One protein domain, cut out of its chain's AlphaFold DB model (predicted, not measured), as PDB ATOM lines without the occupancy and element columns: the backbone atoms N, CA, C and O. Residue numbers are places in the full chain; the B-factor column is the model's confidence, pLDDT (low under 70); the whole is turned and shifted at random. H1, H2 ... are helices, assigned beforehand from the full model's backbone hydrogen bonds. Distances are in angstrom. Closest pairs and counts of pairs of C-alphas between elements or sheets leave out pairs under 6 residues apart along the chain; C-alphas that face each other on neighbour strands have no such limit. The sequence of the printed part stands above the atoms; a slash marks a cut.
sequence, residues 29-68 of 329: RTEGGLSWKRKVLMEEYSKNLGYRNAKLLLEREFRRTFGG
ATOM      1  N   ARG A  29       6.340  24.713  24.937       51.28
ATOM      2  CA  ARG A  29       6.163  25.855  25.859       51.28
ATOM      3  C   ARG A  29       5.467  27.063  25.236       51.28
ATOM      4  O   ARG A  29       4.934  27.879  25.980       51.28
ATOM      5  N   THR A  30       5.495  27.198  23.914       50.44
ATOM      6  CA  THR A  30       4.920  28.359  23.210       50.44
ATOM      7  C   THR A  30       3.468  28.129  22.800       50.44
ATOM      8  O   THR A  30       2.718  29.089  22.665       50.44
ATOM      9  N   GLU A  31       3.063  26.867  22.644       48.41
ATOM     10  CA  GLU A  31       1.706  26.471  22.238       48.41
ATOM     11  C   GLU A  31       0.783  26.168  23.434       48.41
ATOM     12  O   GLU A  31      -0.431  26.060  23.272       48.41
ATOM     13  N   GLY A  32       1.330  26.108  24.654       53.19
ATOM     14  CA  GLY A  32       0.556  26.095  25.896       53.19
ATOM     15  C   GLY A  32      -0.125  27.444  26.125       53.19
ATOM     16  O   GLY A  32       0.409  28.300  26.832       53.19
ATOM     17  N   GLY A  33      -1.278  27.640  25.482       55.25
ATOM     18  CA  GLY A  33      -2.061  28.873  25.495       55.25
ATOM     19  C   GLY A  33      -2.172  29.497  26.885       55.25
ATOM     20  O   GLY A  33      -2.459  28.821  27.876       55.25
ATOM     21  N   LEU A  34      -1.938  30.811  26.963       62.53
ATOM     22  CA  LEU A  34      -2.206  31.578  28.173       62.53
ATOM     23  C   LEU A  34      -3.660  31.322  28.572       62.53
ATOM     24  O   LEU A  34      -4.572  31.688  27.833       62.53
ATOM     25  N   SER A  35      -3.877  30.678  29.725       76.25
ATOM     26  CA  SER A  35      -5.234  30.425  30.200       76.25
ATOM     27  C   SER A  35      -5.990  31.752  30.260       76.25
ATOM     28  O   SER A  35      -5.440  32.770  30.688       76.25
ATOM     29  N   TRP A  36      -7.247  31.759  29.816       78.19
ATOM     30  CA  TRP A  36      -8.114  32.943  29.843       78.19
ATOM     31  C   TRP A  36      -8.099  33.617  31.226       78.19
ATOM     32  O   TRP A  36      -8.061  34.839  31.323       78.19
ATOM     33  N   LYS A  37      -7.983  32.816  32.293       79.31
ATOM     34  CA  LYS A  37      -7.827  33.265  33.680       79.31
ATOM     35  C   LYS A  37      -6.592  34.148  33.880       79.31
ATOM     36  O   LYS A  37      -6.670  35.158  34.566       79.31
ATOM     37  N   ARG A  38      -5.455  33.808  33.268       78.69
ATOM     38  CA  ARG A  38      -4.230  34.619  33.335       78.69
ATOM     39  C   ARG A  38      -4.382  35.939  32.585       78.69
ATOM     40  O   ARG A  38      -3.869  36.948  33.052       78.69
ATOM     41  N   LYS A  39      -5.099  35.932  31.457       83.19
ATOM     42  CA  LYS A  39      -5.397  37.147  30.687       83.19
ATOM     43  C   LYS A  39      -6.311  38.092  31.474       83.19
ATOM     44  O   LYS A  39      -5.970  39.260  31.617       83.19
ATOM     45  N   VAL A  40      -7.381  37.563  32.072       87.00
ATOM     46  CA  VAL A  40      -8.297  38.323  32.942       87.00
ATOM     47  C   VAL A  40      -7.549  38.920  34.137       87.00
ATOM     48  O   VAL A  40      -7.639  40.120  34.369       87.00
ATOM     49  N   LEU A  41      -6.725  38.129  34.832       80.25
ATOM     50  CA  LEU A  41      -5.919  38.627  35.956       80.25
ATOM     51  C   LEU A  41      -4.921  39.715  35.534       80.25
ATOM     52  O   LEU A  41      -4.657  40.642  36.293       80.25
ATOM     53  N   MET A  42      -4.356  39.620  34.328       81.12
ATOM     54  CA  MET A  42      -3.422  40.621  33.811       81.12
ATOM     55  C   MET A  42      -4.131  41.919  33.399       81.12
ATOM     56  O   MET A  42      -3.575  42.996  33.605       81.12
ATOM     57  N   GLU A  43      -5.357  41.832  32.878       81.94
ATOM     58  CA  GLU A  43      -6.224  42.987  32.602       81.94
ATOM     59  C   GLU A  43      -6.719  43.662  33.891       81.94
ATOM     60  O   GLU A  43      -6.768  44.887  33.975       81.94
ATOM     61  N   GLU A  44      -7.056  42.893  34.927       80.44
ATOM     62  CA  GLU A  44      -7.386  43.442  36.248       80.44
ATOM     63  C   GLU A  44      -6.173  44.107  36.904       80.44
ATOM     64  O   GLU A  44      -6.282  45.199  37.469       80.44
ATOM     65  N   TYR A  45      -5.000  43.485  36.792       77.31
ATOM     66  CA  TYR A  45      -3.754  44.057  37.285       77.31
ATOM     67  C   TYR A  45      -3.387  45.348  36.540       77.31
ATOM     68  O   TYR A  45      -2.995  46.320  37.180       77.31
ATOM     69  N   SER A  46      -3.574  45.410  35.217       75.94
ATOM     70  CA  SER A  46      -3.273  46.611  34.424       75.94
ATOM     71  C   SER A  46      -4.222  47.774  34.686       75.94
ATOM     72  O   SER A  46      -3.768  48.917  34.727       75.94
ATOM     73  N   LYS A  47      -5.498  47.507  34.987       69.62
ATOM     74  CA  LYS A  47      -6.437  48.532  35.481       69.62
ATOM     75  C   LYS A  47      -5.988  49.153  36.811       69.62
ATOM     76  O   LYS A  47      -6.330  50.296  37.100       69.62
ATOM     77  N   ASN A  48      -5.209  48.413  37.600       69.50
ATOM     78  CA  ASN A  48      -4.686  48.830  38.901       69.50
ATOM     79  C   ASN A  48      -3.204  49.248  38.861       69.50
ATOM     80  O   ASN A  48      -2.628  49.565  39.906       69.50
ATOM     81  N   LEU A  49      -2.574  49.260  37.680       63.19
ATOM     82  CA  LEU A  49      -1.186  49.676  37.519       63.19
ATOM     83  C   LEU A  49      -1.100  51.205  37.537       63.19
ATOM     84  O   LEU A  49      -1.363  51.894  36.554       63.19
ATOM     85  N   GLY A  50      -0.698  51.729  38.692       58.03
ATOM     86  CA  GLY A  50      -0.406  53.140  38.902       58.03
ATOM     87  C   GLY A  50      -1.335  53.797  39.917       58.03
ATOM     88  O   GLY A  50      -2.447  53.348  40.183       58.03
ATOM     89  N   TYR A  51      -0.876  54.923  40.460       57.81
ATOM     90  CA  TYR A  51      -1.612  55.808  41.370       57.81
ATOM     91  C   TYR A  51      -2.875  56.441  40.740       57.81
ATOM     92  O   TYR A  51      -3.329  57.470  41.209       57.81
ATOM     93  N   ARG A  52      -3.432  55.870  39.663       60.09
ATOM     94  CA  ARG A  52      -4.561  56.400  38.882       60.09
ATOM     95  C   ARG A  52      -5.876  55.648  39.108       60.09
ATOM     96  O   ARG A  52      -6.880  56.003  38.500       60.09
ATOM     97  N   ASN A  53      -5.907  54.631  39.971       74.44
ATOM     98  CA  ASN A  53      -7.176  54.020  40.362       74.44
ATOM     99  C   ASN A  53      -7.961  55.006  41.245       74.44
ATOM    100  O   ASN A  53      -7.619  55.218  42.410       74.44
ATOM    101  N   ALA A  54      -9.021  55.586  40.679       76.31
ATOM    102  CA  ALA A  54      -9.856  56.592  41.330       76.31
ATOM    103  C   ALA A  54     -10.417  56.126  42.684       76.31
ATOM    104  O   ALA A  54     -10.473  56.914  43.623       76.31
ATOM    105  N   LYS A  55     -10.762  54.837  42.828       79.25
ATOM    106  CA  LYS A  55     -11.288  54.296  44.092       79.25
ATOM    107  C   LYS A  55     -10.231  54.303  45.198       79.25
ATOM    108  O   LYS A  55     -10.517  54.725  46.312       79.25
ATOM    109  N   LEU A  56      -9.003  53.892  44.876       77.62
ATOM    110  CA  LEU A  56      -7.888  53.891  45.831       77.62
ATOM    111  C   LEU A  56      -7.431  55.310  46.186       77.62
ATOM    112  O   LEU A  56      -6.979  55.542  47.305       77.62
ATOM    113  N   LEU A  57      -7.522  56.254  45.246       81.00
ATOM    114  CA  LEU A  57      -7.231  57.663  45.511       81.00
ATOM    115  C   LEU A  57      -8.247  58.268  46.480       81.00
ATOM    116  O   LEU A  57      -7.830  58.836  47.485       81.00
ATOM    117  N   LEU A  58      -9.544  58.060  46.237       84.81
ATOM    118  CA  LEU A  58     -10.608  58.515  47.138       84.81
ATOM    119  C   LEU A  58     -10.473  57.900  48.534       84.81
ATOM    120  O   LEU A  58     -10.583  58.605  49.530       84.81
ATOM    121  N   GLU A  59     -10.168  56.603  48.629       83.56
ATOM    122  CA  GLU A  59      -9.938  55.935  49.914       83.56
ATOM    123  C   GLU A  59      -8.725  56.516  50.661       83.56
ATOM    124  O   GLU A  59      -8.752  56.676  51.882       83.56
ATOM    125  N   ARG A  60      -7.650  56.863  49.943       81.38
ATOM    126  CA  ARG A  60      -6.458  57.486  50.535       81.38
ATOM    127  C   ARG A  60      -6.707  58.921  50.968       81.38
ATOM    128  O   ARG A  60      -6.255  59.288  52.047       81.38
ATOM    129  N   GLU A  61      -7.399  59.713  50.157       83.31
ATOM    130  CA  GLU A  61      -7.806  61.070  50.526       83.31
ATOM    131  C   GLU A  61      -8.696  61.033  51.761       83.31
ATOM    132  O   GLU A  61      -8.388  61.715  52.735       83.31
ATOM    133  N   PHE A  62      -9.690  60.142  51.783       85.69
ATOM    134  CA  PHE A  62     -10.551  59.913  52.938       85.69
ATOM    135  C   PHE A  62      -9.751  59.530  54.191       85.69
ATOM    136  O   PHE A  62      -9.921  60.135  55.247       85.69
ATOM    137  N   ARG A  63      -8.814  58.578  54.089       79.75
ATOM    138  CA  ARG A  63      -7.934  58.206  55.213       79.75
ATOM    139  C   ARG A  63      -7.002  59.339  55.638       79.75
ATOM    140  O   ARG A  63      -6.648  59.405  56.806       79.75
ATOM    141  N   ARG A  64      -6.604  60.230  54.731       77.88
ATOM    142  CA  ARG A  64      -5.756  61.385  55.054       77.88
ATOM    143  C   ARG A  64      -6.539  62.491  55.761       77.88
ATOM    144  O   ARG A  64      -5.986  63.130  56.647       77.88
ATOM    145  N   THR A  65      -7.788  62.734  55.363       81.06
ATOM    146  CA  THR A  65      -8.631  63.792  55.942       81.06
ATOM    147  C   THR A  65      -9.315  63.353  57.231       81.06
ATOM    148  O   THR A  65      -9.431  64.155  58.150       81.06
ATOM    149  N   PHE A  66      -9.744  62.091  57.316       72.44
ATOM    150  CA  PHE A  66     -10.515  61.572  58.447       72.44
ATOM    151  C   PHE A  66      -9.738  60.587  59.332       72.44
ATOM    152  O   PHE A  66     -10.179  60.331  60.445       72.44
ATOM    153  N   GLY A  67      -8.592  60.047  58.896       68.44
ATOM    154  CA  GLY A  67      -7.809  59.020  59.605       68.44
ATOM    155  C   GLY A  67      -6.676  59.571  60.473       68.44
ATOM    156  O   GLY A  67      -5.516  59.200  60.296       68.44
ATOM    157  N   GLY A  68      -6.997  60.470  61.403       74.25
ATOM    158  CA  GLY A  68      -6.064  60.856  62.462       74.25
ATOM    159  C   GLY A  68      -5.785  59.696  63.434       74.25
ATOM    160  O   GLY A  68      -6.494  58.689  63.422       74.25
TER     161      GLY A  68
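What this domain is: This is residues 29 to 68 of the 329 residues of an uncharacterized protein of Lamprigera yunnana (UniProt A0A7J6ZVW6). Two short helices, H1 and H2, follow one another along a stretched-out rod, joined by a loop and not packed on each other, with a tail of residues 29 to 35 leading into H1. The course of the chain changes at the loop of residues 48 to 53, and there is no core. The printed part has 40 residues, with two named helices in the order H1, H2, and no named strand; the class is all helix, with 25 of the 40 residues in the helices. The whole is extended, with a radius of gyration of the C-alphas of 16.5 A and spans of 53 by 14 by 13 A.

Where its parts are: Begin at C-alpha 29, at (6.163, 25.855, 25.859), and go along residues 29 to 35 to reach H1. H1 is residues 36 to 47; find C-alpha 36 at (-8.114, 32.943, 29.843), from where the helix runs 16.7 A to C-alpha 47. After residues 48 to 53 comes H2, residues 54 to 66, the longest helix with 13 residues; it runs 17.8 A and ends at C-alpha 66, at (-10.515, 61.572, 58.447).

How they stand to each other: Look from H1 to H2 and you will find them apart, with no C-alpha of the one within 8 A of the other. The link between them has 6 residues and is short. In H1 and H2 every O i to N i+4 pair is within hydrogen-bond range. Residues 29 to 47, 49 to 55 and 57 to 68 stand free.

The domain as a whole: The two C-alphas farthest apart are those of Glu 31 and Gly 68, at 53.5 A. The printed part has no cut. In the B-factor column the mean pLDDT of the printed part is 73.0, and the model's confidence is low, under 70, at residues 29 to 34, 47 to 52 and 67.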